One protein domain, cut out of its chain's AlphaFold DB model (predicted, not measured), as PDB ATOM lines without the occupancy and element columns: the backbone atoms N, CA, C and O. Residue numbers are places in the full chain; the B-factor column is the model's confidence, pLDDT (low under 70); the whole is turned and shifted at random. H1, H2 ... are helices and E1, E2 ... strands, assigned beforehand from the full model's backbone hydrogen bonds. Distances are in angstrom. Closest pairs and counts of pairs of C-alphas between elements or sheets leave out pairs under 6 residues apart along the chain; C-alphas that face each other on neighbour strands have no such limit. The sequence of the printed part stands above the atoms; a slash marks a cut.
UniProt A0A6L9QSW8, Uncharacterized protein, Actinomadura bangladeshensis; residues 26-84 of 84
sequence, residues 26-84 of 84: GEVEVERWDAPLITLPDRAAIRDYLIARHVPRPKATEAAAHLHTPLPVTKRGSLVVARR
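Overview. This is residues 26 to 84 of the 84 residues of an uncharacterized protein of Actinomadura bangladeshensis (UniProt A0A6L9QSW8). A long, narrow ribbon of two antiparallel strands, E1 and E2, makes a stalk with a small head at one end, where the helices H1 and H2 form a helical hairpin. The first and last printed residues lie together at the other end of the ribbon. The printed part has 59 residues, with two named strands and two named helices in the order E1, H1, H2, E2; the sheet's order is E1 - E2, and the class is mixed, helices and strands. The whole is extended, with a radius of gyration of the C-alphas of 16.5 A, and its outline is a rod spanning 50 by 22 by 15 A.

Along the chain. Find C-alpha 27 at (16.236, -43.857, 34.217); from there E1, residues 27 to 40, runs 39.8 A to C-alpha 40 at (45.101, -28.041, 11.837). Its partner E2, residues 71 to 83, begins at C-alpha 71 and runs 39.3 A to C-alpha 83 at (15.320, -38.569, 36.352). Between the two strands along the chain, look for H1 at residues 43 to 52, 14.1 A long, and then H2 at residues 57 to 66, 14.7 A long.

Arrangement. Start with the sheet: E1 and E2 are antiparallel neighbours, with 163 degrees between their directions. Near the far end from the helices, the C-alphas of residues 28 and 82 face each other at 4.4 A, and N 29 and O 81 are within hydrogen-bond range at 2.8 A. At the helices' end, C-alphas 40 and 71 face each other at 5.0 A, and N 71 and O 40 are 2.9 A apart, within hydrogen-bond range. Now look at H1: its closest C-alpha pair with E1 is Leu 40 and Ile 46, 5.9 A, and with E2 it is Ile 46 and Leu 71, 7.5 A. H1 and H2 touch, and their closest C-alphas are those of Arg 47 and Ala 60, 5.1 A apart. They run opposite ways at a steep tilt of 36 degrees, only just steep. E1 and H2 are apart. In H1 each O i to N i+4 pair is within hydrogen-bond range; in H2, 5 of 6 are.

Size, cuts and confidence. The two C-alphas farthest apart are those of Ala 65, in H2, and Arg 84, the chain's last residue, at 51.0 A. The first and last printed C-alphas, Gly 26 and Arg 84, are 7.9 A apart. The printed part has no cut, and the links E1 to H1, H1 to H2 and H2 to E2 are tight. The mean pLDDT of the printed part is 95.5, and no printed residue is under 70.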
ATOM      1  N   GLY A  26      17.734 -45.111  38.008       83.81
ATOM      2  CA  GLY A  26      16.969 -46.114  37.260       83.81
ATOM      3  C   GLY A  26      16.657 -45.706  35.816       83.81
ATOM      4  O   GLY A  26      16.593 -46.566  34.942       83.81
ATOM      5  N   GLU A  27      16.498 -44.405  35.553       90.94
ATOM      6  CA  GLU A  27      16.236 -43.857  34.217       90.94
ATOM      7  C   GLU A  27      17.279 -42.787  33.863       90.94
ATOM      8  O   GLU A  27      17.299 -41.700  34.451       90.94
ATOM      9  N   VAL A  28      18.138 -43.099  32.887       95.31
ATOM     10  CA  VAL A  28      19.193 -42.207  32.384       95.31
ATOM     11  C   VAL A  28      19.127 -42.120  30.862       95.31
ATOM     12  O   VAL A  28      19.194 -43.129  30.161       95.31
ATOM     13  N   GLU A  29      19.039 -40.899  30.348       96.62
ATOM     14  CA  GLU A  29      19.185 -40.577  28.932       96.62
ATOM     15  C   GLU A  29      20.592 -40.016  28.692       96.62
ATOM     16  O   GLU A  29      21.071 -39.153  29.435       96.62
ATOM     17  N   VAL A  30      21.273 -40.514  27.657       95.94
ATOM     18  CA  VAL A  30      22.643 -40.108  27.324       95.94
ATOM     19  C   VAL A  30      22.720 -39.711  25.860       95.94
ATOM     20  O   VAL A  30      22.542 -40.544  24.973       95.94
ATOM     21  N   GLU A  31      23.078 -38.458  25.608       96.19
ATOM     22  CA  GLU A  31      23.429 -37.976  24.277       96.19
ATOM     23  C   GLU A  31      24.951 -37.850  24.179       96.19
ATOM     24  O   GLU A  31      25.568 -37.123  24.955       96.19
ATOM     25  N   ARG A  32      25.570 -38.570  23.237       95.25
ATOM     26  CA  ARG A  32      27.014 -38.500  22.959       95.25
ATOM     27  C   ARG A  32      27.248 -37.826  21.619       95.25
ATOM     28  O   ARG A  32      26.530 -38.099  20.661       95.25
ATOM     29  N   TRP A  33      28.301 -37.025  21.529       94.44
ATOM     30  CA  TRP A  33      28.707 -36.419  20.266       94.44
ATOM     31  C   TRP A  33      30.218 -36.419  20.096       94.44
ATOM     32  O   TRP A  33      30.981 -36.405  21.063       94.44
ATOM     33  N   ASP A  34      30.625 -36.364  18.831       94.75
ATOM     34  CA  ASP A  34      31.954 -35.933  18.434       94.75
ATOM     35  C   ASP A  34      31.816 -34.721  17.507       94.75
ATOM     36  O   ASP A  34      31.299 -34.826  16.395       94.75
ATOM     37  N   ALA A  35      32.188 -33.543  18.005       94.31
ATOM     38  CA  ALA A  35      31.964 -32.277  17.313       94.31
ATOM     39  C   ALA A  35      33.276 -31.736  16.728       94.31
ATOM     40  O   ALA A  35      34.307 -31.799  17.400       94.31
ATOM     41  N   PRO A  36      33.273 -31.147  15.521       95.88
ATOM     42  CA  PRO A  36      34.448 -30.458  14.999       95.88
ATOM     43  C   PRO A  36      34.926 -29.368  15.968       95.88
ATOM     44  O   PRO A  36      34.142 -28.518  16.387       95.88
ATOM     45  N   LEU A  37      36.216 -29.385  16.315       94.62
ATOM     46  CA  LEU A  37      36.837 -28.353  17.146       94.62
ATOM     47  C   LEU A  37      37.660 -27.388  16.291       94.62
ATOM     48  O   LEU A  37      37.452 -26.179  16.339       94.62
ATOM     49  N   ILE A  38      38.622 -27.923  15.539       97.06
ATOM     50  CA  ILE A  38      39.522 -27.151  14.679       97.06
ATOM     51  C   ILE A  38      40.145 -28.065  13.625       97.06
ATOM     52  O   ILE A  38      40.396 -29.236  13.891       97.06
ATOM     53  N   THR A  39      40.454 -27.529  12.449       98.31
ATOM     54  CA  THR A  39      41.297 -28.212  11.463       98.31
ATOM     55  C   THR A  39      42.696 -27.617  11.515       98.31
ATOM     56  O   THR A  39      42.867 -26.416  11.316       98.31
ATOM     57  N   LEU A  40      43.700 -28.448  11.788       98.44
ATOM     58  CA  LEU A  40      45.101 -28.041  11.837       98.44
ATOM     59  C   LEU A  40      45.669 -28.068  10.410       98.44
ATOM     60  O   LEU A  40      45.720 -29.145   9.807       98.44
ATOM     61  N   PRO A  41      46.052 -26.913   9.839       98.38
ATOM     62  CA  PRO A  41      46.350 -26.816   8.411       98.38
ATOM     63  C   PRO A  41      47.647 -27.523   8.010       98.38
ATOM     64  O   PRO A  41      47.743 -28.040   6.900       98.38
ATOM     65  N   ASP A  42      48.637 -27.563   8.900       98.56
ATOM     66  CA  ASP A  42      49.978 -28.055   8.598       98.56
ATOM     67  C   ASP A  42      50.656 -28.709   9.816       98.56
ATOM     68  O   ASP A  42      50.116 -28.774  10.925       98.56
ATOM     69  N   ARG A  43      51.880 -29.206   9.605       98.44
ATOM     70  CA  ARG A  43      52.672 -29.879  10.642       98.44
ATOM     71  C   ARG A  43      53.047 -28.949  11.798       98.44
ATOM     72  O   ARG A  43      53.153 -29.413  12.932       98.44
ATOM     73  N   ALA A  44      53.245 -27.654  11.545       98.50
ATOM     74  CA  ALA A  44      53.562 -26.698  12.602       98.50
ATOM     75  C   ALA A  44      52.347 -26.496  13.518       98.50
ATOM     76  O   ALA A  44      52.489 -26.579  14.737       98.50
ATOM     77  N   ALA A  45      51.151 -26.366  12.940       98.38
ATOM     78  CA  ALA A  45      49.901 -26.297  13.685       98.38
ATOM     79  C   ALA A  45      49.639 -27.573  14.502       98.38
ATOM     80  O   ALA A  45      49.207 -27.481  15.650       98.38
ATOM     81  N   ILE A  46      49.956 -28.759  13.962       98.56
ATOM     82  CA  ILE A  46      49.886 -30.030  14.708       98.56
ATOM     83  C   ILE A  46      50.832 -30.019  15.913       98.56
ATOM     84  O   ILE A  46      50.405 -30.296  17.035       98.56
ATOM     85  N   ARG A  47      52.104 -29.663  15.711       98.44
ATOM     86  CA  ARG A  47      53.091 -29.566  16.795       98.44
ATOM     87  C   ARG A  47      52.620 -28.601  17.883       98.44
ATOM     88  O   ARG A  47      52.660 -28.941  19.065       98.44
ATOM     89  N   ASP A  48      52.173 -27.412  17.493       98.19
ATOM     90  CA  ASP A  48      51.790 -26.355  18.430       98.19
ATOM     91  C   ASP A  48      50.513 -26.717  19.192       98.19
ATOM     92  O   ASP A  48      50.442 -26.500  20.403       98.19
ATOM     93  N   TYR A  49      49.558 -27.376  18.529       96.69
ATOM     94  CA  TYR A  49      48.385 -27.949  19.183       96.69
ATOM     95  C   TYR A  49      48.781 -28.976  20.251       96.69
ATOM     96  O   TYR A  49      48.329 -28.889  21.392       96.69
ATOM     97  N   LEU A  50      49.674 -29.920  19.931       96.38
ATOM     98  CA  LEU A  50      50.136 -30.938  20.880       96.38
ATOM     99  C   LEU A  50      50.881 -30.322  22.074       96.38
ATOM    100  O   LEU A  50      50.667 -30.740  23.212       96.38
ATOM    101  N   ILE A  51      51.703 -29.291  21.850       96.19
ATOM    102  CA  ILE A  51      52.384 -28.552  22.928       96.19
ATOM    103  C   ILE A  51      51.370 -27.820  23.815       96.19
ATOM    104  O   ILE A  51      51.488 -27.858  25.045       96.19
ATOM    105  N   ALA A  52      50.351 -27.192  23.218       92.94
ATOM    106  CA  ALA A  52      49.254 -26.572  23.957       92.94
ATOM    107  C   ALA A  52      48.468 -27.607  24.785       92.94
ATOM    108  O   ALA A  52      47.999 -27.287  25.875       92.94
ATOM    109  N   ARG A  53      48.401 -28.865  24.323       91.00
ATOM    110  CA  ARG A  53      47.884 -30.033  25.064       91.00
ATOM    111  C   ARG A  53      48.937 -30.762  25.911       91.00
ATOM    112  O   ARG A  53      48.702 -31.876  26.360       91.00
ATOM    113  N   HIS A  54      50.074 -30.121  26.171       90.94
ATOM    114  CA  HIS A  54      51.124 -30.577  27.090       90.94
ATOM    115  C   HIS A  54      51.879 -31.847  26.692       90.94
ATOM    116  O   HIS A  54      52.576 -32.436  27.521       90.94
ATOM    117  N   VAL A  55      51.845 -32.227  25.418       94.12
ATOM    118  CA  VAL A  55      52.781 -33.221  24.893       94.12
ATOM    119  C   VAL A  55      54.207 -32.646  24.963       94.12
ATOM    120  O   VAL A  55      54.422 -31.498  24.553       94.12
ATOM    121  N   PRO A  56      55.207 -33.401  25.466       96.19
ATOM    122  CA  PRO A  56      56.594 -32.948  25.480       96.19
ATOM    123  C   PRO A  56      57.063 -32.524  24.087       96.19
ATOM    124  O   PRO A  56      56.828 -33.240  23.116       96.19
ATOM    125  N   ARG A  57      57.773 -31.392  23.989       96.94
ATOM    126  CA  ARG A  57      58.184 -30.802  22.699       96.94
ATOM    127  C   ARG A  57      58.845 -31.797  21.729       96.94
ATOM    128  O   ARG A  57      58.434 -31.796  20.574       96.94
ATOM    129  N   PRO A  58      59.789 -32.667  22.147       97.94
ATOM    130  CA  PRO A  58      60.369 -33.657  21.237       97.94
ATOM    131  C   PRO A  58      59.320 -34.621  20.663       97.94
ATOM    132  O   PRO A  58      59.270 -34.815  19.453       97.94
ATOM    133  N   LYS A  59      58.418 -35.129  21.515       98.19
ATOM    134  CA  LYS A  59      57.318 -36.019  21.111       98.19
ATOM    135  C   LYS A  59      56.303 -35.313  20.209       98.19
ATOM    136  O   LYS A  59      55.803 -35.912  19.267       98.19
ATOM    137  N   ALA A  60      56.006 -34.040  20.473       98.19
ATOM    138  CA  ALA A  60      55.103 -33.247  19.641       98.19
ATOM    139  C   ALA A  60      55.675 -33.029  18.230       98.19
ATOM    140  O   ALA A  60      54.950 -33.164  17.247       98.19
ATOM    141  N   THR A  61      56.975 -32.735  18.130       98.25
ATOM    142  CA  THR A  61      57.681 -32.606  16.847       98.25
ATOM    143  C   THR A  61      57.691 -33.925  16.078       98.25
ATOM    144  O   THR A  61      57.371 -33.937  14.892       98.25
ATOM    145  N   GLU A  62      58.013 -35.031  16.750       98.19
ATOM    146  CA  GLU A  62      58.005 -36.366  16.149       98.19
ATOM    147  C   GLU A  62      56.607 -36.742  15.637       98.19
ATOM    148  O   GLU A  62      56.454 -37.106  14.475       98.19
ATOM    149  N   ALA A  63      55.564 -36.584  16.454       97.50
ATOM    150  CA  ALA A  63      54.193 -36.884  16.047       97.50
ATOM    151  C   ALA A  63      53.747 -36.034  14.842       97.50
ATOM    152  O   ALA A  63      53.185 -36.556  13.878       97.50
ATOM    153  N   ALA A  64      54.052 -34.734  14.849       98.00
ATOM    154  CA  ALA A  64      53.719 -33.830  13.750       98.00
ATOM    155  C   ALA A  64      54.403 -34.196  12.419       98.00
ATOM    156  O   ALA A  64      53.872 -33.886  11.349       98.00
ATOM    157  N   ALA A  65      55.560 -34.864  12.457       97.75
ATOM    158  CA  ALA A  65      56.254 -35.343  11.261       97.75
ATOM    159  C   ALA A  65      55.557 -36.548  10.598       97.75
ATOM    160  O   ALA A  65      55.696 -36.737   9.391       97.75
ATOM    161  N   HIS A  66      54.776 -37.321  11.359       96.81
ATOM    162  CA  HIS A  66      54.142 -38.556  10.883       96.81
ATOM    163  C   HIS A  66      52.642 -38.412  10.591       96.81
ATOM    164  O   HIS A  66      52.095 -39.188   9.813       96.81
ATOM    165  N   LEU A  67      51.968 -37.418  11.173       96.50
ATOM    166  CA  LEU A  67      50.539 -37.186  10.950       96.50
ATOM    167  C   LEU A  67      50.257 -36.569   9.569       96.50
ATOM    168  O   LEU A  67      51.059 -35.795   9.038       96.50
ATOM    169  N   HIS A  68      49.107 -36.912   8.987       97.06
ATOM    170  CA  HIS A  68      48.640 -36.341   7.723       97.06
ATOM    171  C   HIS A  68      48.050 -34.942   7.932       97.06
ATOM    172  O   HIS A  68      47.436 -34.662   8.959       97.06
ATOM    173  N   THR A  69      48.239 -34.069   6.940       96.69
ATOM    174  CA  THR A  69      47.719 -32.695   6.926       96.69
ATOM    175  C   THR A  69      46.775 -32.492   5.736       96.69
ATOM    176  O   THR A  69      47.092 -32.994   4.653       96.69
ATOM    177  N   PRO A  70      45.684 -31.716   5.886       97.62
ATOM    178  CA  PRO A  70      45.231 -31.086   7.131       97.62
ATOM    179  C   PRO A  70      44.673 -32.118   8.127       97.62
ATOM    180  O   PRO A  70      44.151 -33.149   7.713       97.62
ATOM    181  N   LEU A  71      44.786 -31.844   9.432       98.00
ATOM    182  CA  LEU A  71      44.316 -32.745  10.491       98.00
ATOM    183  C   LEU A  71      43.068 -32.175  11.183       98.00
ATOM    184  O   LEU A  71      43.192 -31.221  11.957       98.00
ATOM    185  N   PRO A  72      41.871 -32.740  10.946       97.56
ATOM    186  CA  PRO A  72      40.684 -32.416  11.725       97.56
ATOM    187  C   PRO A  72      40.852 -32.891  13.168       97.56
ATOM    188  O   PRO A  72      41.183 -34.048  13.421       97.56
ATOM    189  N   VAL A  73      40.599 -31.999  14.115       96.62
ATOM    190  CA  VAL A  73      40.487 -32.311  15.536       96.62
ATOM    191  C   VAL A  73      39.027 -32.190  15.919       96.62
ATOM    192  O   VAL A  73      38.395 -31.152  15.701       96.62
ATOM    193  N   THR A  74      38.509 -33.243  16.526       95.62
ATOM    194  CA  THR A  74      37.164 -33.279  17.076       95.62
ATOM    195  C   THR A  74      37.214 -33.215  18.604       95.62
ATOM    196  O   THR A  74      38.263 -33.400  19.233       95.62
ATOM    197  N   LYS A  75      36.091 -32.847  19.214       93.19
ATOM    198  CA  LYS A  75      35.891 -32.844  20.656       93.19
ATOM    199  C   LYS A  75      34.705 -33.740  20.973       93.19
ATOM    200  O   LYS A  75      33.571 -33.429  20.604       93.19
ATOM    201  N   ARG A  76      34.986 -34.782  21.751       93.56
ATOM    202  CA  ARG A  76      33.969 -35.658  22.320       93.56
ATOM    203  C   ARG A  76      33.293 -34.997  23.513       93.56
ATOM    204  O   ARG A  76      33.927 -34.262  24.274       93.56
ATOM    205  N   GLY A  77      32.004 -35.254  23.657       94.81
ATOM    206  CA  GLY A  77      31.217 -34.820  24.798       94.81
ATOM    207  C   GLY A  77      30.018 -35.728  25.029       94.81
ATOM    208  O   GLY A  77      29.641 -36.523  24.163       94.81
ATOM    209  N   SER A  78      29.441 -35.604  26.218       95.94
ATOM    210  CA  SER A  78      28.215 -36.292  26.595       95.94
ATOM    211  C   SER A  78      27.324 -35.377  27.426       95.94
ATOM    212  O   SER A  78      27.810 -34.703  28.336       95.94
ATOM    213  N   LEU A  79      26.024 -35.407  27.158       95.31
ATOM    214  CA  LEU A  79      24.982 -34.871  28.022       95.31
ATOM    215  C   LEU A  79      24.296 -36.064  28.681       95.31
ATOM    216  O   LEU A  79      23.767 -36.934  27.993       95.31
ATOM    217  N   VAL A  80      24.330 -36.099  30.009       95.81
ATOM    218  CA  VAL A  80      23.686 -37.144  30.802       95.81
ATOM    219  C   VAL A  80      22.532 -36.515  31.568       95.81
ATOM    220  O   VAL A  80      22.743 -35.593  32.359       95.81
ATOM    221  N   VAL A  81      21.317 -37.000  31.328       95.81
ATOM    222  CA  VAL A  81      20.100 -36.554  32.010       95.81
ATOM    223  C   VAL A  81      19.525 -37.738  32.770       95.81
ATOM    224  O   VAL A  81      19.089 -38.716  32.171       95.81
ATOM    225  N   ALA A  82      19.516 -37.644  34.095       93.56
ATOM    226  CA  ALA A  82      18.900 -38.637  34.964       93.56
ATOM    227  C   ALA A  82      17.615 -38.076  35.577       93.56
ATOM    228  O   ALA A  82      17.561 -36.900  35.955       93.56
ATOM    229  N   ARG A  83      16.579 -38.913  35.677       86.69
ATOM    230  CA  ARG A  83      15.320 -38.569  36.352       86.69
ATOM    231  C   ARG A  83      15.244 -39.269  37.708       86.69
ATOM    232  O   ARG A  83      15.922 -40.267  37.944       86.69
ATOM    233  N   ARG A  84      14.480 -38.663  38.616       73.62
ATOM    234  CA  ARG A  84      14.284 -39.147  39.985       73.62
ATOM    235  C   ARG A  84      13.158 -40.163  40.052       73.62
ATOM    236  O   ARG A  84      12.135 -39.905  39.384       73.62
TER     237      ARG A  84